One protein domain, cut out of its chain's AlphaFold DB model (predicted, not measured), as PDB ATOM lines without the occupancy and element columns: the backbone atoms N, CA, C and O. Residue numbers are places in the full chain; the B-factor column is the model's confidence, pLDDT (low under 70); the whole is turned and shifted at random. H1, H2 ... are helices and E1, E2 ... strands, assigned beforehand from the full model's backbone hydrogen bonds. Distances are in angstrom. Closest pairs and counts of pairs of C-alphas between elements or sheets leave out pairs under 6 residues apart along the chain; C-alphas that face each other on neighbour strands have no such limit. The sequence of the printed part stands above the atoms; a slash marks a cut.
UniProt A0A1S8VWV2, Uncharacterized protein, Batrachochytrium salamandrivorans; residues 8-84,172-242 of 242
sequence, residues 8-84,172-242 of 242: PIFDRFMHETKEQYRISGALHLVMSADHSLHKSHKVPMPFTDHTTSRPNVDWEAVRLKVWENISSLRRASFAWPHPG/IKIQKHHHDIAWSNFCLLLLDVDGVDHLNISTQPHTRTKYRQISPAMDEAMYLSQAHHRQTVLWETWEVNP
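Overview. This is residues 8 to 84 and 172 to 242 of the 242 residues of an uncharacterized protein of Batrachochytrium salamandrivorans (UniProt A0A1S8VWV2). A twisted sheet of four strands makes a long frame, in which the two long inner strands, E2 and E3, bend and run on together past the short edge strands E1 and E4 to a loose group of helices, with H2 over the sheet, H3 and H4 in touch with each other, and short H1 near the end of E2. At the opposite end of the long axis sit H5 and a tail, of which residues 224 to 230 stick out. The 148 printed residues hold five named helices and four named strands, in the chain order E1, E2, H1, H2, H3, H4, E3, E4, H5; the sheet's order is E1, E2, E3, E4, antiparallel throughout, and the class is mixed. The whole is loose, with a radius of gyration of the C-alphas of 21.0 A, and elongated, spanning 67 by 40 by 27 A.

Along the chain. Find C-alpha 9 at (141.541, 172.235, 189.738), where E1 begins; it runs to residue 14, 16.4 A. E2, residues 19 to 31, covers 33.4 A and bends by 66 degrees at residue 25. Next come H1, residues 36 to 40, 6.7 A; H2, residues 59 to 69, 15.2 A; and H3, residues 72 to 79, 11.3 A. Past the cut, H4 starts at C-alpha 172, (113.638, 189.134, 161.625), and runs 20.0 A to residue 185. E3, residues 187 to 200, covers 33.6 A and bends by 75 degrees at residue 194; E4, residues 207 to 212, covers 16.7 A. H5, residues 216 to 225, 14.3 A, ends at C-alpha 225, (153.818, 143.037, 189.492).

Arrangement. Look between the hairpin strands E1 and E2 for N 12 and O 21, 2.8 A. Between E2 and E3, N 28 and O 190 are 2.8 A apart; in the hairpin E3 and E4, N 198 and O 209 are 2.8 A apart. H2 is on the sheet at a height of 8.1 A, across the strands and only just over E3, on which 3 of its C-alphas fall; the closest C-alphas are those of Arg 63 and Leu 188, 6.1 A. H3 and H4 touch at Ala 79 and Ala 182, their closest C-alphas, 4.3 A. H1 is only just not on the sheet, with 4 pairs of C-alphas within 10 A. H5 touches no helix. Every O i to N i+4 pair is within hydrogen-bond range in H1, H2 and H4; H5 has 5 of 6, and H3 has 1 of 4 beside 4 of 5 O i to N i+3 pairs.

Size, cuts and confidence. The farthest C-alphas, those of Ile 172 and Ala 227, are 68.2 A apart. Residues 85 to 171 are not printed, and C-alphas 84 and 172 are 27.3 A apart across that cut. The link from H1 to H2 is long, with 18 residues. Confidence is under 70 at residue 43, residues 48 to 54 and residues 218 to 242.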
ATOM      1  N   PRO A   8     144.198 172.548 185.708       80.31
ATOM      2  CA  PRO A   8     143.108 173.241 186.377       80.31
ATOM      3  C   PRO A   8     142.491 172.335 187.451       80.31
ATOM      4  O   PRO A   8     142.280 171.143 187.229       80.31
ATOM      5  N   ILE A   9     142.208 172.913 188.621       85.94
ATOM      6  CA  ILE A   9     141.541 172.235 189.738       85.94
ATOM      7  C   ILE A   9     140.185 172.907 189.945       85.94
ATOM      8  O   ILE A   9     140.111 174.123 190.130       85.94
ATOM      9  N   PHE A  10     139.121 172.111 189.912       90.50
ATOM     10  CA  PHE A  10     137.755 172.557 190.157       90.50
ATOM     11  C   PHE A  10     137.327 172.149 191.562       90.50
ATOM     12  O   PHE A  10     137.136 170.964 191.834       90.50
ATOM     13  N   ASP A  11     137.138 173.136 192.434       91.56
ATOM     14  CA  ASP A  11     136.710 172.921 193.812       91.56
ATOM     15  C   ASP A  11     135.210 173.185 193.961       91.56
ATOM     16  O   ASP A  11     134.708 174.260 193.623       91.56
ATOM     17  N   ARG A  12     134.484 172.213 194.517       93.50
ATOM     18  CA  ARG A  12     133.062 172.341 194.839       93.50
ATOM     19  C   ARG A  12     132.795 171.915 196.275       93.50
ATOM     20  O   ARG A  12     133.053 170.774 196.648       93.50
ATOM     21  N   PHE A  13     132.243 172.831 197.067       94.75
ATOM     22  CA  PHE A  13     131.815 172.569 198.440       94.75
ATOM     23  C   PHE A  13     130.292 172.447 198.528       94.75
ATOM     24  O   PHE A  13     129.562 173.297 198.015       94.75
ATOM     25  N   MET A  14     129.820 171.400 199.196       94.44
ATOM     26  CA  MET A  14     128.406 171.115 199.418       94.44
ATOM     27  C   MET A  14     128.050 171.453 200.868       94.44
ATOM     28  O   MET A  14     128.332 170.697 201.796       94.44
ATOM     29  N   HIS A  15     127.427 172.616 201.079       92.94
ATOM     30  CA  HIS A  15     127.164 173.136 202.426       92.94
ATOM     31  C   HIS A  15     126.246 172.247 203.277       92.94
ATOM     32  O   HIS A  15     126.407 172.233 204.501       92.94
ATOM     33  N   GLU A  16     125.302 171.543 202.649       95.38
ATOM     34  CA  GLU A  16     124.316 170.684 203.316       95.38
ATOM     35  C   GLU A  16     124.946 169.377 203.805       95.38
ATOM     36  O   GLU A  16     124.801 169.028 204.974       95.38
ATOM     37  N   THR A  17     125.712 168.701 202.946       96.06
ATOM     38  CA  THR A  17     126.342 167.408 203.259       96.06
ATOM     39  C   THR A  17     127.707 167.542 203.932       96.06
ATOM     40  O   THR A  17     128.231 166.562 204.450       96.06
ATOM     41  N   LYS A  18     128.286 168.752 203.964       96.88
ATOM     42  CA  LYS A  18     129.664 169.008 204.428       96.88
ATOM     43  C   LYS A  18     130.709 168.206 203.648       96.88
ATOM     44  O   LYS A  18     131.745 167.823 204.190       96.88
ATOM     45  N   GLU A  19     130.452 167.989 202.366       96.88
ATOM     46  CA  GLU A  19     131.385 167.341 201.451       96.88
ATOM     47  C   GLU A  19     132.111 168.382 200.597       96.88
ATOM     48  O   GLU A  19     131.542 169.402 200.194       96.88
ATOM     49  N   GLN A  20     133.376 168.118 200.293       96.94
ATOM     50  CA  GLN A  20     134.162 168.876 199.332       96.94
ATOM     51  C   GLN A  20     134.689 167.933 198.253       96.94
ATOM     52  O   GLN A  20     135.275 166.898 198.559       96.94
ATOM     53  N   TYR A  21     134.533 168.330 196.994       96.81
ATOM     54  CA  TYR A  21     135.094 167.635 195.841       96.81
ATOM     55  C   TYR A  21     136.102 168.550 195.158       96.81
ATOM     56  O   TYR A  21     135.788 169.710 194.882       96.81
ATOM     57  N   ARG A  22     137.298 168.029 194.880       96.12
ATOM     58  CA  ARG A  22     138.274 168.667 193.990       96.12
ATOM     59  C   ARG A  22     138.479 167.776 192.785       96.12
ATOM     60  O   ARG A  22     138.857 166.618 192.938       96.12
ATOM     61  N   ILE A  23     138.200 168.300 191.605       96.00
ATOM     62  CA  ILE A  23     138.296 167.555 190.351       96.00
ATOM     63  C   ILE A  23     139.473 168.126 189.568       96.00
ATOM     64  O   ILE A  23     139.547 169.340 189.367       96.00
ATOM     65  N   SER A  24     140.389 167.263 189.146       93.31
ATOM     66  CA  SER A  24     141.489 167.602 188.244       93.31
ATOM     67  C   SER A  24     141.291 166.924 186.893       93.31
ATOM     68  O   SER A  24     140.582 165.920 186.781       93.31
ATOM     69  N   GLY A  25     141.877 167.509 185.852       91.25
ATOM     70  CA  GLY A  25     141.808 166.932 184.521       91.25
ATOM     71  C   GLY A  25     142.287 167.857 183.415       91.25
ATOM     72  O   GLY A  25     142.689 169.003 183.650       91.25
ATOM     73  N   ALA A  26     142.202 167.354 182.188       89.06
ATOM     74  CA  ALA A  26     142.415 168.142 180.986       89.06
ATOM     75  C   ALA A  26     141.101 168.796 180.547       89.06
ATOM     76  O   ALA A  26     140.053 168.159 180.455       89.06
ATOM     77  N   LEU A  27     141.153 170.098 180.281       90.75
ATOM     78  CA  LEU A  27     140.010 170.852 179.791       90.75
ATOM     79  C   LEU A  27     140.091 170.961 178.270       90.75
ATOM     80  O   LEU A  27     141.095 171.424 177.731       90.75
ATOM     81  N   HIS A  28     139.015 170.586 177.592       90.69
ATOM     82  CA  HIS A  28     138.889 170.667 176.146       90.69
ATOM     83  C   HIS A  28     137.745 171.600 175.777       90.69
ATOM     84  O   HIS A  28     136.683 171.601 176.402       90.69
ATOM     85  N   LEU A  29     137.972 172.385 174.732       92.62
ATOM     86  CA  LEU A  29     137.006 173.329 174.205       92.62
ATOM     87  C   LEU A  29     136.650 172.908 172.779       92.62
ATOM     88  O   LEU A  29     137.525 172.856 171.917       92.62
ATOM     89  N   VAL A  30     135.375 172.616 172.535       93.38
ATOM     90  CA  VAL A  30     134.852 172.289 171.203       93.38
ATOM     91  C   VAL A  30     134.080 173.498 170.705       93.38
ATOM     92  O   VAL A  30     133.021 173.832 171.235       93.38
ATOM     93  N   MET A  31     134.641 174.184 169.716       93.69
ATOM     94  CA  MET A  31     134.082 175.402 169.131       93.69
ATOM     95  C   MET A  31     133.675 175.154 167.682       93.69
ATOM     96  O   MET A  31     134.156 174.208 167.065       93.69
ATOM     97  N   SER A  32     132.870 176.060 167.121       92.69
ATOM     98  CA  SER A  32     132.618 176.081 165.678       92.69
ATOM     99  C   SER A  32     133.934 176.113 164.889       92.69
ATOM    100  O   SER A  32     134.851 176.869 165.229       92.69
ATOM    101  N   ALA A  33     134.003 175.342 163.803       90.38
ATOM    102  CA  ALA A  33     135.162 175.306 162.908       90.38
ATOM    103  C   ALA A  33     135.479 176.679 162.281       90.38
ATOM    104  O   ALA A  33     136.633 176.970 161.950       90.38
ATOM    105  N   ASP A  34     134.463 177.538 162.160       90.69
ATOM    106  CA  ASP A  34     134.590 178.894 161.624       90.69
ATOM    107  C   ASP A  34     135.127 179.900 162.651       90.69
ATOM    108  O   ASP A  34     135.550 181.001 162.282       90.69
ATOM    109  N   HIS A  35     135.162 179.532 163.936       90.50
ATOM    110  CA  HIS A  35     135.603 180.419 165.002       90.50
ATOM    111  C   HIS A  35     137.100 180.747 164.872       90.50
ATOM    112  O   HIS A  35     137.941 179.878 164.632       90.50
ATOM    113  N   SER A  36     137.475 182.011 165.084       88.31
ATOM    114  CA  SER A  36     138.865 182.479 164.948       88.31
ATOM    115  C   SER A  36     139.841 181.712 165.851       88.31
ATOM    116  O   SER A  36     140.920 181.323 165.401       88.31
ATOM    117  N   LEU A  37     139.431 181.422 167.091       86.69
ATOM    118  CA  LEU A  37     140.230 180.649 168.052       86.69
ATOM    119  C   LEU A  37     140.464 179.195 167.630       86.69
ATOM    120  O   LEU A  37     141.502 178.638 167.976       86.69
ATOM    121  N   HIS A  38     139.555 178.593 166.857       85.88
ATOM    122  CA  HIS A  38     139.744 177.230 166.355       85.88
ATOM    123  C   HIS A  38     140.936 177.158 165.383       85.88
ATOM    124  O   HIS A  38     141.656 176.165 165.329       85.88
ATOM    125  N   LYS A  39     141.203 178.247 164.650       84.88
ATOM    126  CA  LYS A  39     142.340 178.343 163.721       84.88
ATOM    127  C   LYS A  39     143.661 178.612 164.440       84.88
ATOM    128  O   LYS A  39     144.701 178.137 163.989       84.88
ATOM    129  N   SER A  40     143.636 179.390 165.524       86.81
ATOM    130  CA  SER A  40     144.853 179.761 166.256       86.81
ATOM    131  C   SER A  40     145.284 178.713 167.281       86.81
ATOM    132  O   SER A  40     146.483 178.537 167.496       86.81
ATOM    133  N   HIS A  41     144.340 177.997 167.897       78.25
ATOM    134  CA  HIS A  41     144.630 177.000 168.919       78.25
ATOM    135  C   HIS A  41     144.420 175.587 168.388       78.25
ATOM    136  O   HIS A  41     143.299 175.149 168.149       78.25
ATOM    137  N   LYS A  42     145.517 174.829 168.298       71.94
ATOM    138  CA  LYS A  42     145.461 173.368 168.177       71.94
ATOM    139  C   LYS A  42     145.071 172.786 169.534       71.94
ATOM    140  O   LYS A  42     145.932 172.328 170.281       71.94
ATOM    141  N   VAL A  43     143.795 172.891 169.891       69.69
ATOM    142  CA  VAL A  43     143.269 172.234 171.088       69.69
ATOM    143  C   VAL A  43     143.305 170.728 170.819       69.69
ATOM    144  O   VAL A  43     142.760 170.293 169.801       69.69
ATOM    145  N   PRO A  44     143.974 169.922 171.662       76.69
ATOM    146  CA  PRO A  44     143.945 168.476 171.520       76.69
ATOM    147  C   PRO A  44     142.497 168.002 171.545       76.69
ATOM    148  O   PRO A  44     141.721 168.410 172.417       76.69
ATOM    149  N   MET A  45     142.140 167.151 170.588       78.19
ATOM    150  CA  MET A  45     140.805 166.577 170.561       78.19
ATOM    151  C   MET A  45     140.592 165.758 171.845       78.19
ATOM    152  O   MET A  45     141.475 164.979 172.227       78.19
ATOM    153  N   PRO A  46     139.459 165.958 172.530       79.75
ATOM    154  CA  PRO A  46     139.166 165.293 173.790       79.75
ATOM    155  C   PRO A  46     139.154 163.776 173.606       79.75
ATOM    156  O   PRO A  46     138.603 163.273 172.625       79.75
ATOM    157  N   PHE A  47     139.740 163.060 174.567       79.69
ATOM    158  CA  PHE A  47     139.767 161.594 174.608       79.69
ATOM    159  C   PHE A  47     140.433 160.933 173.385       79.69
ATOM    160  O   PHE A  47     140.013 159.860 172.954       79.69
ATOM    161  N   THR A  48     141.455 161.566 172.795       69.81
ATOM    162  CA  THR A  48     142.173 161.001 171.635       69.81
ATOM    163  C   THR A  48     143.115 159.853 171.970       69.81
ATOM    164  O   THR A  48     143.593 159.200 171.041       69.81
ATOM    165  N   ASP A  49     143.352 159.567 173.251       69.12
ATOM    166  CA  ASP A  49     144.206 158.459 173.666       69.12
ATOM    167  C   ASP A  49     143.631 157.122 173.175       69.12
ATOM    168  O   ASP A  49     142.627 156.593 173.667       69.12
ATOM    169  N   HIS A  50     144.320 156.583 172.164       52.28
ATOM    170  CA  HIS A  50     143.954 155.436 171.325       52.28
ATOM    171  C   HIS A  50     143.742 154.120 172.089       52.28
ATOM    172  O   HIS A  50     143.371 153.108 171.502       52.28
ATOM    173  N   THR A  51     144.017 154.110 173.390       60.00
ATOM    174  CA  THR A  51     143.879 152.944 174.261       60.00
ATOM    175  C   THR A  51     142.457 152.760 174.768       60.00
ATOM    176  O   THR A  51     142.085 151.655 175.156       60.00
ATOM    177  N   THR A  52     141.646 153.821 174.784       58.59
ATOM    178  CA  THR A  52     140.235 153.694 175.149       58.59
ATOM    179  C   THR A  52     139.416 153.390 173.905       58.59
ATOM    180  O   THR A  52     139.413 154.152 172.947       58.59
ATOM    181  N   SER A  53     138.694 152.269 173.921       60.81
ATOM    182  CA  SER A  53     137.792 151.777 172.867       60.81
ATOM    183  C   SER A  53     136.586 152.687 172.579       60.81
ATOM    184  O   SER A  53     135.548 152.227 172.096       60.81
ATOM    185  N   ARG A  54     136.676 153.978 172.912       65.81
ATOM    186  CA  ARG A  54     135.595 154.923 172.687       65.81
ATOM    187  C   ARG A  54     135.407 155.085 171.176       65.81
ATOM    188  O   ARG A  54     136.392 155.243 170.452       65.81
ATOM    189  N   PRO A  55     134.160 155.024 170.681       73.69
ATOM    190  CA  PRO A  55     133.885 155.313 169.283       73.69
ATOM    191  C   PRO A  55     134.405 156.714 168.955       73.69
ATOM    192  O   PRO A  55     134.430 157.581 169.827       73.69
ATOM    193  N   ASN A  56     134.818 156.936 167.709       84.12
ATOM    194  CA  ASN A  56     135.190 158.259 167.220       84.12
ATOM    195  C   ASN A  56     133.967 159.187 167.327       84.12
ATOM    196  O   ASN A  56     133.093 159.170 166.460       84.12
ATOM    197  N   VAL A  57     133.847 159.898 168.450       90.00
ATOM    198  CA  VAL A  57     132.725 160.795 168.719       90.00
ATOM    199  C   VAL A  57     132.949 162.065 167.918       90.00
ATOM    200  O   VAL A  57     133.928 162.781 168.127       90.00
ATOM    201  N   ASP A  58     132.007 162.366 167.031       91.88
ATOM    202  CA  ASP A  58     131.935 163.670 166.387       91.88
ATOM    203  C   ASP A  58     131.439 164.708 167.406       91.88
ATOM    204  O   ASP A  58     130.240 164.920 167.605       91.88
ATOM    205  N   TRP A  59     132.388 165.322 168.109       91.69
ATOM    206  CA  TRP A  59     132.105 166.328 169.128       91.69
ATOM    207  C   TRP A  59     131.445 167.585 168.568       91.69
ATOM    208  O   TRP A  59     130.723 168.257 169.306       91.69
ATOM    209  N   GLU A  60     131.643 167.881 167.282       92.38
ATOM    210  CA  GLU A  60     130.944 168.985 166.640       92.38
ATOM    211  C   GLU A  60     129.462 168.645 166.511       92.38
ATOM    212  O   GLU A  60     128.629 169.413 166.982       92.38
ATOM    213  N   ALA A  61     129.112 167.452 166.025       94.62
ATOM    214  CA  ALA A  61     127.717 167.006 165.993       94.62
ATOM    215  C   ALA A  61     127.059 167.021 167.388       94.62
ATOM    216  O   ALA A  61     125.900 167.423 167.533       94.62
ATOM    217  N   VAL A  62     127.801 166.647 168.442       95.25
ATOM    218  CA  VAL A  62     127.322 166.764 169.832       95.25
ATOM    219  C   VAL A  62     127.080 168.229 170.209       95.25
ATOM    220  O   VAL A  62     126.050 168.526 170.816       95.25
ATOM    221  N   ARG A  63     127.970 169.157 169.830       95.44
ATOM    222  CA  ARG A  63     127.789 170.604 170.049       95.44
ATOM    223  C   ARG A  63     126.501 171.099 169.396       95.44
ATOM    224  O   ARG A  63     125.707 171.739 170.085       95.44
ATOM    225  N   LEU A  64     126.253 170.753 168.130       95.12
ATOM    226  CA  LEU A  64     125.028 171.152 167.416       95.12
ATOM    227  C   LEU A  64     123.778 170.624 168.133       95.12
ATOM    228  O   LEU A  64     122.860 171.383 168.430       95.12
ATOM    229  N   LYS A  65     123.788 169.344 168.514       96.94
ATOM    230  CA  LYS A  65     122.672 168.724 169.235       96.94
ATOM    231  C   LYS A  65     122.414 169.385 170.591       96.94
ATOM    232  O   LYS A  65     121.267 169.562 170.996       96.94
ATOM    233  N   VAL A  66     123.464 169.733 171.337       97.00
ATOM    234  CA  VAL A  66     123.310 170.441 172.618       97.00
ATOM    235  C   VAL A  66     122.735 171.834 172.381       97.00
ATOM    236  O   VAL A  66     121.810 172.219 173.090       97.00
ATOM    237  N   TRP A  67     123.216 172.564 171.373       95.75
ATOM    238  CA  TRP A  67     122.657 173.864 171.005       95.75
ATOM    239  C   TRP A  67     121.158 173.789 170.705       95.75
ATOM    240  O   TRP A  67     120.382 174.568 171.264       95.75
ATOM    241  N   GLU A  68     120.747 172.818 169.888       96.25
ATOM    242  CA  GLU A  68     119.346 172.568 169.532       96.25
ATOM    243  C   GLU A  68     118.463 172.286 170.757       96.25
ATOM    244  O   GLU A  68     117.311 172.712 170.801       96.25
ATOM    245  N   ASN A  69     119.016 171.669 171.801       96.88
ATOM    246  CA  ASN A  69     118.288 171.378 173.038       96.88
ATOM    247  C   ASN A  69     118.266 172.540 174.047       96.88
ATOM    248  O   ASN A  69     117.511 172.505 175.020       96.88
ATOM    249  N   ILE A  70     119.088 173.576 173.857       95.31
ATOM    250  CA  ILE A  70     119.082 174.764 174.716       95.31
ATOM    251  C   ILE A  70     117.923 175.682 174.305       95.31
ATOM    252  O   ILE A  70     117.716 175.941 173.120       95.31
ATOM    253  N   SER A  71     117.187 176.222 175.285       93.25
ATOM    254  CA  SER A  71     116.087 177.161 175.030       93.25
ATOM    255  C   SER A  71     116.561 178.448 174.348       93.25
ATOM    256  O   SER A  71     117.675 178.920 174.589       93.25
ATOM    257  N   SER A  72     115.692 179.073 173.551       87.88
ATOM    258  CA  SER A  72     115.970 180.350 172.872       87.88
ATOM    259  C   SER A  72     116.493 181.429 173.830       87.88
ATOM    260  O   SER A  72     117.488 182.092 173.535       87.88
ATOM    261  N   LEU A  73     115.896 181.536 175.021       87.44
ATOM    262  CA  LEU A  73     116.324 182.469 176.064       87.44
ATOM    263  C   LEU A  73     117.773 182.229 176.519       87.44
ATOM    264  O   LEU A  73     118.522 183.183 176.712       87.44
ATOM    265  N   ARG A  74     118.192 180.967 176.679       89.75
ATOM    266  CA  ARG A  74     119.584 180.638 177.025       89.75
ATOM    267  C   ARG A  74     120.524 180.839 175.840       89.75
ATOM    268  O   ARG A  74     121.637 181.302 176.040       89.75
ATOM    269  N   ARG A  75     120.094 180.553 174.607       92.50
ATOM    270  CA  ARG A  75     120.899 180.846 173.406       92.50
ATOM    271  C   ARG A  75     121.232 182.335 173.315       92.50
ATOM    272  O   ARG A  75     122.369 182.690 173.029       92.50
ATOM    273  N   ALA A  76     120.283 183.207 173.658       87.38
ATOM    274  CA  ALA A  76     120.503 184.651 173.661       87.38
ATOM    275  C   ALA A  76     121.635 185.108 174.601       87.38
ATOM    276  O   ALA A  76     122.250 186.141 174.338       87.38
ATOM    277  N   SER A  77     121.979 184.355 175.657       89.06
ATOM    278  CA  SER A  77     123.103 184.728 176.527       89.06
ATOM    279  C   SER A  77     124.473 184.557 175.863       89.06
ATOM    280  O   SER A  77     125.447 185.128 176.344       89.06
ATOM    281  N   PHE A  78     124.564 183.812 174.758       90.31
ATOM    282  CA  PHE A  78     125.803 183.655 173.985       90.31
ATOM    283  C   PHE A  78     126.039 184.799 172.983       90.31
ATOM    284  O   PHE A  78     127.137 184.922 172.444       90.31
ATOM    285  N   ALA A  79     125.046 185.668 172.758       88.25
ATOM    286  CA  ALA A  79     125.192 186.887 171.955       88.25
ATOM    287  C   ALA A  79     125.672 188.102 172.773       88.25
ATOM    288  O   ALA A  79     125.710 189.217 172.257       88.25
ATOM    289  N   TRP A  80     125.977 187.929 174.064       81.56
ATOM    290  CA  TRP A  80     126.333 189.061 174.915       81.56
ATOM    291  C   TRP A  80     127.698 189.646 174.522       81.56
ATOM    292  O   TRP A  80     128.620 188.889 174.209       81.56
ATOM    293  N   PRO A  81     127.848 190.984 174.563       78.62
ATOM    294  CA  PRO A  81     129.132 191.625 174.316       78.62
ATOM    295  C   PRO A  81     130.170 191.159 175.331       78.62
ATOM    296  O   PRO A  81     129.841 190.789 176.462       78.62
ATOM    297  N   HIS A  82     131.440 191.290 174.955       74.88
ATOM    298  CA  HIS A  82     132.532 191.196 175.912       74.88
ATOM    299  C   HIS A  82     132.288 192.171 177.077       74.88
ATOM    300  O   HIS A  82     131.912 193.324 176.834       74.88
ATOM    301  N   PRO A  83     132.521 191.750 178.332       77.62
ATOM    302  CA  PRO A  83     132.441 192.646 179.477       77.62
ATOM    303  C   PRO A  83     133.242 193.933 179.228       77.62
ATOM    304  O   PRO A  83     134.388 193.878 178.785       77.62
ATOM    305  N   GLY A  84     132.625 195.087 179.481       79.31
ATOM    306  CA  GLY A  84     133.230 196.403 179.244       79.31
ATOM    307  C   GLY A  84     132.941 197.028 177.875       79.31
ATOM    308  O   GLY A  84     133.305 198.181 177.674       79.31
ATOM    309  N   ILE A 172     113.204 190.480 162.042       85.31
ATOM    310  CA  ILE A 172     113.638 189.134 161.625       85.31
ATOM    311  C   ILE A 172     115.138 189.111 161.298       85.31
ATOM    312  O   ILE A 172     115.843 188.166 161.663       85.31
ATOM    313  N   LYS A 173     115.658 190.155 160.637       87.19
ATOM    314  CA  LYS A 173     117.096 190.256 160.337       87.19
ATOM    315  C   LYS A 173     117.935 190.357 161.604       87.19
ATOM    316  O   LYS A 173     118.954 189.677 161.699       87.19
ATOM    317  N   ILE A 174     117.509 191.176 162.566       82.69
ATOM    318  CA  ILE A 174     118.211 191.355 163.843       82.69
ATOM    319  C   ILE A 174     118.220 190.041 164.628       82.69
ATOM    320  O   ILE A 174     119.270 189.612 165.107       82.69
ATOM    321  N   GLN A 175     117.077 189.358 164.712       84.25
ATOM    322  CA  GLN A 175     116.976 188.067 165.396       84.25
ATOM    323  C   GLN A 175     117.879 187.012 164.753       84.25
ATOM    324  O   GLN A 175     118.606 186.313 165.463       84.25
ATOM    325  N   LYS A 176     117.893 186.935 163.416       89.38
ATOM    326  CA  LYS A 176     118.791 186.038 162.682       89.38
ATOM    327  C   LYS A 176     120.259 186.369 162.956       89.38
ATOM    328  O   LYS A 176     121.034 185.478 163.278       89.38
ATOM    329  N   HIS A 177     120.628 187.645 162.906       88.50
ATOM    330  CA  HIS A 177     121.997 188.075 163.170       88.50
ATOM    331  C   HIS A 177     122.464 187.715 164.590       88.50
ATOM    332  O   HIS A 177     123.558 187.182 164.769       88.50
ATOM    333  N   HIS A 178     121.624 187.942 165.603       86.88
ATOM    334  CA  HIS A 178     121.930 187.546 166.980       86.88
ATOM    335  C   HIS A 178     122.043 186.033 167.136       86.88
ATOM    336  O   HIS A 178     122.906 185.563 167.877       86.88
ATOM    337  N   HIS A 179     121.197 185.273 166.439       90.19
ATOM    338  CA  HIS A 179     121.290 183.820 166.416       90.19
ATOM    339  C   HIS A 179     122.638 183.360 165.852       90.19
ATOM    340  O   HIS A 179     123.297 182.533 166.476       90.19
ATOM    341  N   ASP A 180     123.078 183.944 164.735       91.12
ATOM    342  CA  ASP A 180     124.345 183.606 164.082       91.12
ATOM    343  C   ASP A 180     125.556 183.926 164.984       91.12
ATOM    344  O   ASP A 180     126.474 183.112 165.114       91.12
ATOM    345  N   ILE A 181     125.542 185.074 165.676       90.50
ATOM    346  CA  ILE A 181     126.582 185.428 166.662       90.50
ATOM    347  C   ILE A 181     126.590 184.425 167.816       90.50
ATOM    348  O   ILE A 181     127.638 183.890 168.179       90.50
ATOM    349  N   ALA A 182     125.419 184.170 168.401       92.88
ATOM    350  CA  ALA A 182     125.285 183.280 169.543       92.88
ATOM    351  C   ALA A 182     125.755 181.857 169.201       92.88
ATOM    352  O   ALA A 182     126.462 181.229 169.986       92.88
ATOM    353  N   TRP A 183     125.418 181.389 168.000       92.62
ATOM    354  CA  TRP A 183     125.857 180.115 167.447       92.62
ATOM    355  C   TRP A 183     127.375 180.031 167.273       92.62
ATOM    356  O   TRP A 183     127.986 179.022 167.636       92.62
ATOM    357  N   SER A 184     127.991 181.093 166.746       91.88
ATOM    358  CA  SER A 184     129.445 181.180 166.582       91.88
ATOM    359  C   SER A 184     130.171 181.162 167.931       91.88
ATOM    360  O   SER A 184     131.219 180.531 168.058       91.88
ATOM    361  N   ASN A 185     129.606 181.817 168.948       91.62
ATOM    362  CA  ASN A 185     130.183 181.896 170.292       91.62
ATOM    363  C   ASN A 185     129.921 180.645 171.144       91.62
ATOM    364  O   ASN A 185     130.565 180.447 172.177       91.62
ATOM    365  N   PHE A 186     128.967 179.804 170.747       95.12
ATOM    366  CA  PHE A 186     128.631 178.596 171.481       95.12
ATOM    367  C   PHE A 186     129.735 177.541 171.366       95.12
ATOM    368  O   PHE A 186     130.112 177.116 170.270       95.12
ATOM    369  N   CYS A 187     130.202 177.056 172.514       95.38
ATOM    370  CA  CYS A 187     131.191 175.991 172.612       95.38
ATOM    371  C   CYS A 187     130.781 174.948 173.657       95.38
ATOM    372  O   CYS A 187     130.052 175.251 174.605       95.38
ATOM    373  N   LEU A 188     131.269 173.717 173.491       95.38
ATOM    374  CA  LEU A 188     131.241 172.723 174.558       95.38
ATOM    375  C   LEU A 188     132.535 172.790 175.352       95.38
ATOM    376  O   LEU A 188     133.628 172.826 174.787       95.38
ATOM    377  N   LEU A 189     132.383 172.742 176.669       93.88
ATOM    378  CA  LEU A 189     133.479 172.569 177.600       93.88
ATOM    379  C   LEU A 189     133.457 171.129 178.105       93.88
ATOM    380  O   LEU A 189     132.478 170.700 178.715       93.88
ATOM    381  N   LEU A 190     134.520 170.384 177.831       93.25
ATOM    382  CA  LEU A 190     134.659 168.985 178.214       93.25
ATOM    383  C   LEU A 190     135.819 168.864 179.197       93.25
ATOM    384  O   LEU A 190     136.897 169.397 178.951       93.25
ATOM    385  N   LEU A 191     135.592 168.174 180.308       92.19
ATOM    386  CA  LEU A 191     136.618 167.889 181.304       92.19
ATOM    387  C   LEU A 191     136.954 166.402 181.238       92.19
ATOM    388  O   LEU A 191     136.108 165.564 181.555       92.19
ATOM    389  N   ASP A 192     138.173 166.088 180.814       90.31
ATOM    390  CA  ASP A 192     138.733 164.745 180.895       90.31
ATOM    391  C   ASP A 192     139.352 164.561 182.281       90.31
ATOM    392  O   ASP A 192     140.428 165.087 182.573       90.31
ATOM    393  N   VAL A 193     138.589 163.934 183.177       91.38
ATOM    394  CA  VAL A 193     138.910 163.841 184.605       91.38
ATOM    395  C   VAL A 193     139.992 162.794 184.833       91.38
ATOM    396  O   VAL A 193     139.742 161.602 184.671       91.38
ATOM    397  N   ASP A 194     141.152 163.237 185.312       90.56
ATOM    398  CA  ASP A 194     142.268 162.360 185.686       90.56
ATOM    399  C   ASP A 194     142.292 162.046 187.192       90.56
ATOM    400  O   ASP A 194     142.959 161.107 187.643       90.56
ATOM    401  N   GLY A 195     141.557 162.823 187.990       92.06
ATOM    402  CA  GLY A 195     141.581 162.722 189.436       92.06
ATOM    403  C   GLY A 195     140.395 163.388 190.117       92.06
ATOM    404  O   GLY A 195     139.900 164.438 189.707       92.06
ATOM    405  N   VAL A 196     139.956 162.766 191.208       95.81
ATOM    406  CA  VAL A 196     138.911 163.285 192.090       95.81
ATOM    407  C   VAL A 196     139.374 163.134 193.531       95.81
ATOM    408  O   VAL A 196     139.727 162.048 193.973       95.81
ATOM    409  N   ASP A 197     139.369 164.221 194.284       95.25
ATOM    410  CA  ASP A 197     139.674 164.252 195.710       95.25
ATOM    411  C   ASP A 197     138.394 164.592 196.470       95.25
ATOM    412  O   ASP A 197     137.897 165.717 196.409       95.25
ATOM    413  N   HIS A 198     137.838 163.592 197.143       96.31
ATOM    414  CA  HIS A 198     136.637 163.712 197.952       96.31
ATOM    415  C   HIS A 198     137.021 163.842 199.427       96.31
ATOM    416  O   HIS A 198     137.705 162.985 199.981       96.31
ATOM    417  N   LEU A 199     136.560 164.906 200.075       95.38
ATOM    418  CA  LEU A 199     136.743 165.159 201.498       95.38
ATOM    419  C   LEU A 199     135.375 165.237 202.178       95.38
ATOM    420  O   LEU A 199     134.590 166.144 201.910       95.38
ATOM    421  N   ASN A 200     135.127 164.316 203.103       94.75
ATOM    422  CA  ASN A 200     133.953 164.308 203.957       94.75
ATOM    423  C   ASN A 200     134.297 164.925 205.323       94.75
ATOM    424  O   ASN A 200     135.060 164.355 206.107       94.75
ATOM    425  N   ILE A 201     133.720 166.100 205.592       96.06
ATOM    426  CA  ILE A 201     133.938 166.880 206.821       96.06
ATOM    427  C   ILE A 201     132.856 166.566 207.874       96.06
ATOM    428  O   ILE A 201     132.957 166.997 209.020       96.06
ATOM    429  N   SER A 202     131.816 165.804 207.521       93.94
ATOM    430  CA  SER A 202     130.707 165.492 208.438       93.94
ATOM    431  C   SER A 202     131.096 164.544 209.581       93.94
ATOM    432  O   SER A 202     130.433 164.536 210.616       93.94
ATOM    433  N   THR A 203     132.171 163.767 209.420       90.19
ATOM    434  CA  THR A 203     132.658 162.784 210.397       90.19
ATOM    435  C   THR A 203     133.927 163.264 211.107       90.19
ATOM    436  O   THR A 203     134.665 164.109 210.592       90.19
ATOM    437  N   GLN A 204     134.187 162.731 212.309       92.06
ATOM    438  CA  GLN A 204     135.438 162.939 213.043       92.06
ATOM    439  C   GLN A 204     136.069 161.575 213.396       92.06
ATOM    440  O   GLN A 204     135.438 160.802 214.121       92.06
ATOM    441  N   PRO A 205     137.287 161.262 212.908       89.75
ATOM    442  CA  PRO A 205     138.125 162.097 212.039       89.75
ATOM    443  C   PRO A 205     137.505 162.316 210.647       89.75
ATOM    444  O   PRO A 205     136.718 161.499 210.171       89.75
ATOM    445  N   HIS A 206     137.853 163.438 210.006       93.44
ATOM    446  CA  HIS A 206     137.450 163.701 208.623       93.44
ATOM    447  C   HIS A 206     138.008 162.615 207.708       93.44
ATOM    448  O   HIS A 206     139.134 162.157 207.894       93.44
ATOM    449  N   THR A 207     137.232 162.228 206.701       93.50
ATOM    450  CA  THR A 207     137.636 161.187 205.751       93.50
ATOM    451  C   THR A 207     137.987 161.820 204.414       93.50
ATOM    452  O   THR A 207     137.199 162.598 203.877       93.50
ATOM    453  N   ARG A 208     139.157 161.491 203.860       94.19
ATOM    454  CA  ARG A 208     139.583 161.940 202.531       94.19
ATOM    455  C   ARG A 208     139.867 160.740 201.641       94.19
ATOM    456  O   ARG A 208     140.713 159.912 201.972       94.19
ATOM    457  N   THR A 209     139.200 160.694 200.497       93.06
ATOM    458  CA  THR A 209     139.337 159.642 199.494       93.06
ATOM    459  C   THR A 209     139.783 160.264 198.184       93.06
ATOM    460  O   THR A 209     139.089 161.107 197.614       93.06
ATOM    461  N   LYS A 210     140.944 159.838 197.692       92.44
ATOM    462  CA  LYS A 210     141.446 160.244 196.378       92.44
ATOM    463  C   LYS A 210     141.238 159.123 195.385       92.44
ATOM    464  O   LYS A 210     141.635 158.001 195.673       92.44
ATOM    465  N   TYR A 211     140.694 159.479 194.234       92.31
ATOM    466  CA  TYR A 211     140.544 158.654 193.050       92.31
ATOM    467  C   TYR A 211     141.479 159.207 191.979       92.31
ATOM    468  O   TYR A 211     141.511 160.417 191.747       92.31
ATOM    469  N   ARG A 212     142.249 158.340 191.325       88.62
ATOM    470  CA  ARG A 212     143.028 158.697 190.135       88.62
ATOM    471  C   ARG A 212     142.749 157.722 189.014       88.62
ATOM    472  O   ARG A 212     142.602 156.527 189.259       88.62
ATOM    473  N   GLN A 213     142.708 158.250 187.800       85.75
ATOM    474  CA  GLN A 213     142.689 157.436 186.605       85.75
ATOM    475  C   GLN A 213     144.077 156.818 186.432       85.75
ATOM    476  O   GLN A 213     145.088 157.521 186.382       85.75
ATOM    477  N   ILE A 214     144.133 155.493 186.358       81.31
ATOM    478  CA  ILE A 214     145.377 154.776 186.095       81.31
ATOM    479  C   ILE A 214     145.544 154.681 184.585       81.31
ATOM    480  O   ILE A 214     144.671 154.174 183.881       81.31
ATOM    481  N   SER A 215     146.658 155.211 184.078       74.81
ATOM    482  CA  SER A 215     146.967 155.087 182.655       74.81
ATOM    483  C   SER A 215     147.099 153.600 182.284       74.81
ATOM    484  O   SER A 215     147.720 152.853 183.046       74.81
ATOM    485  N   PRO A 216     146.602 153.155 181.118       70.75
ATOM    486  CA  PRO A 216     146.706 151.752 180.704       70.75
ATOM    487  C   PRO A 216     148.148 151.225 180.672       70.75
ATOM    488  O   PRO A 216     148.398 150.068 180.989       70.75
ATOM    489  N   ALA A 217     149.117 152.095 180.367       70.44
ATOM    490  CA  ALA A 217     150.538 151.748 180.389       70.44
ATOM    491  C   ALA A 217     151.055 151.413 181.802       70.44
ATOM    492  O   ALA A 217     151.936 150.569 181.956       70.44
ATOM    493  N   MET A 218     150.512 152.062 182.840       68.06
ATOM    494  CA  MET A 218     150.809 151.694 184.227       68.06
ATOM    495  C   MET A 218     150.050 150.445 184.663       68.06
ATOM    496  O   MET A 218     150.596 149.693 185.464       68.06
ATOM    497  N   ASP A 219     148.849 150.202 184.128       66.31
ATOM    498  CA  ASP A 219     148.086 148.989 184.435       66.31
ATOM    499  C   ASP A 219     148.870 147.738 184.016       66.31
ATOM    500  O   ASP A 219     149.016 146.834 184.825       66.31
ATOM    501  N   GLU A 220     149.513 147.707 182.840       68.88
ATOM    502  CA  GLU A 220     150.351 146.556 182.449       68.88
ATOM    503  C   GLU A 220     151.534 146.324 183.402       68.88
ATOM    504  O   GLU A 220     151.780 145.198 183.833       68.88
ATOM    505  N   ALA A 221     152.257 147.382 183.778       66.38
ATOM    506  CA  ALA A 221     153.385 147.264 184.702       66.38
ATOM    507  C   ALA A 221     152.934 146.845 186.113       66.38
ATOM    508  O   ALA A 221     153.603 146.041 186.768       66.38
ATOM    509  N   MET A 222     151.790 147.357 186.573       66.69
ATOM    510  CA  MET A 222     151.220 147.006 187.870       66.69
ATOM    511  C   MET A 222     150.680 145.575 187.869       66.69
ATOM    512  O   MET A 222     150.985 144.812 188.786       66.69
ATOM    513  N   TYR A 223     149.964 145.184 186.817       61.97
ATOM    514  CA  TYR A 223     149.403 143.850 186.623       61.97
ATOM    515  C   TYR A 223     150.501 142.784 186.553       61.97
ATOM    516  O   TYR A 223     150.395 141.741 187.198       61.97
ATOM    517  N   LEU A 224     151.616 143.075 185.872       65.62
ATOM    518  CA  LEU A 224     152.796 142.203 185.860       65.62
ATOM    519  C   LEU A 224     153.468 142.088 187.238       65.62
ATOM    520  O   LEU A 224     154.123 141.083 187.512       65.62
ATOM    521  N   SER A 225     153.289 143.074 188.122       62.19
ATOM    522  CA  SER A 225     153.818 143.037 189.492       62.19
ATOM    523  C   SER A 225     152.868 142.397 190.520       62.19
ATOM    524  O   SER A 225     153.323 141.976 191.582       62.19
ATOM    525  N   GLN A 226     151.565 142.285 190.220       54.44
ATOM    526  CA  GLN A 226     150.527 141.846 191.165       54.44
ATOM    527  C   GLN A 226     149.604 140.770 190.567       54.44
ATOM    528  O   GLN A 226     148.424 140.995 190.308       54.44
ATOM    529  N   ALA A 227     150.104 139.544 190.424       46.34
ATOM    530  CA  ALA A 227     149.347 138.400 189.902       46.34
ATOM    531  C   ALA A 227     148.198 137.873 190.808       46.34
ATOM    532  O   ALA A 227     147.836 136.706 190.692       46.34
ATOM    533  N   HIS A 228     147.611 138.659 191.723       46.56
ATOM    534  CA  HIS A 228     146.555 138.134 192.611       46.56
ATOM    535  C   HIS A 228     145.503 139.120 193.146       46.56
ATOM    536  O   HIS A 228     144.795 138.774 194.097       46.56
ATOM    537  N   HIS A 229     145.318 140.304 192.552       42.81
ATOM    538  CA  HIS A 229     144.233 141.201 192.972       42.81
ATOM    539  C   HIS A 229     143.270 141.516 191.822       42.81
ATOM    540  O   HIS A 229     143.671 141.904 190.731       42.81
ATOM    541  N   ARG A 230     141.985 141.230 192.054       45.47
ATOM    542  CA  ARG A 230     140.904 141.210 191.060       45.47
ATOM    543  C   ARG A 230     140.708 142.578 190.394       45.47
ATOM    544  O   ARG A 230     140.502 143.572 191.078       45.47
ATOM    545  N   GLN A 231     140.676 142.576 189.063       42.22
ATOM    546  CA  GLN A 231     140.308 143.710 188.217       42.22
ATOM    547  C   GLN A 231     138.813 144.044 188.351       42.22
ATOM    548  O   GLN A 231     137.945 143.249 187.989       42.22
ATOM    549  N   THR A 232     138.529 145.263 188.793       41.03
ATOM    550  CA  THR A 232     137.292 146.008 188.523       41.03
ATOM    551  C   THR A 232     137.719 147.439 188.237       41.03
ATOM    552  O   THR A 232     138.521 147.955 189.005       41.03
ATOM    553  N   VAL A 233     137.235 148.018 187.129       46.97
ATOM    554  CA  VAL A 233     137.463 149.397 186.635       46.97
ATOM    555  C   VAL A 233     138.194 150.280 187.664       46.97
ATOM    556  O   VAL A 233     137.591 150.756 188.625       46.97
ATOM    557  N   LEU A 234     139.516 150.381 187.480       53.28
ATOM    558  CA  LEU A 234     140.506 150.745 188.497       53.28
ATOM    559  C   LEU A 234     140.484 152.249 188.817       53.28
ATOM    560  O   LEU A 234     141.244 153.038 188.261       53.28
ATOM    561  N   TRP A 235     139.617 152.652 189.738       50.78
ATOM    562  CA  TRP A 235     139.886 153.827 190.559       50.78
ATOM    563  C   TRP A 235     140.522 153.338 191.856       50.78
ATOM    564  O   TRP A 235     139.875 152.642 192.637       50.78
ATOM    565  N   GLU A 236     141.786 153.673 192.095       54.03
ATOM    566  CA  GLU A 236     142.402 153.401 193.393       54.03
ATOM    567  C   GLU A 236     141.877 154.385 194.430       54.03
ATOM    568  O   GLU A 236     141.981 155.597 194.247       54.03
ATOM    569  N   THR A 237     141.340 153.858 195.528       55.69
ATOM    570  CA  THR A 237     140.999 154.635 196.717       55.69
ATOM    571  C   THR A 237     142.187 154.661 197.660       55.69
ATOM    572  O   THR A 237     142.531 153.649 198.269       55.69
ATOM    573  N   TRP A 238     142.783 155.834 197.832       55.12
ATOM    574  CA  TRP A 238     143.751 156.055 198.901       55.12
ATOM    575  C   TRP A 238     143.013 156.651 200.095       55.12
ATOM    576  O   TRP A 238     142.624 157.822 200.054       55.12
ATOM    577  N   GLU A 239     142.802 155.853 201.143       59.88
ATOM    578  CA  GLU A 239     142.420 156.397 202.445       59.88
ATOM    579  C   GLU A 239     143.642 157.089 203.040       59.88
ATOM    580  O   GLU A 239     144.627 156.458 203.427       59.88
ATOM    581  N   VAL A 240     143.599 158.416 203.072       55.06
ATOM    582  CA  VAL A 240     144.617 159.200 203.762       55.06
ATOM    583  C   VAL A 240     144.096 159.432 205.171       55.06
ATOM    584  O   VAL A 240     143.248 160.300 205.377       55.06
ATOM    585  N   ASN A 241     144.574 158.634 206.127       48.03
ATOM    586  CA  ASN A 241     144.364 158.934 207.539       48.03
ATOM    587  C   ASN A 241     145.130 160.238 207.853       48.03
ATOM    588  O   ASN A 241     146.318 160.303 207.516       48.03
ATOM    589  N   PRO A 242     144.458 161.284 208.366       52.50
ATOM    590  CA  PRO A 242     145.064 162.595 208.591       52.50
ATOM    591  C   PRO A 242     146.198 162.577 209.621       52.50
ATOM    592  O   PRO A 242     146.157 161.741 210.553       52.50
TER     593      PRO A 242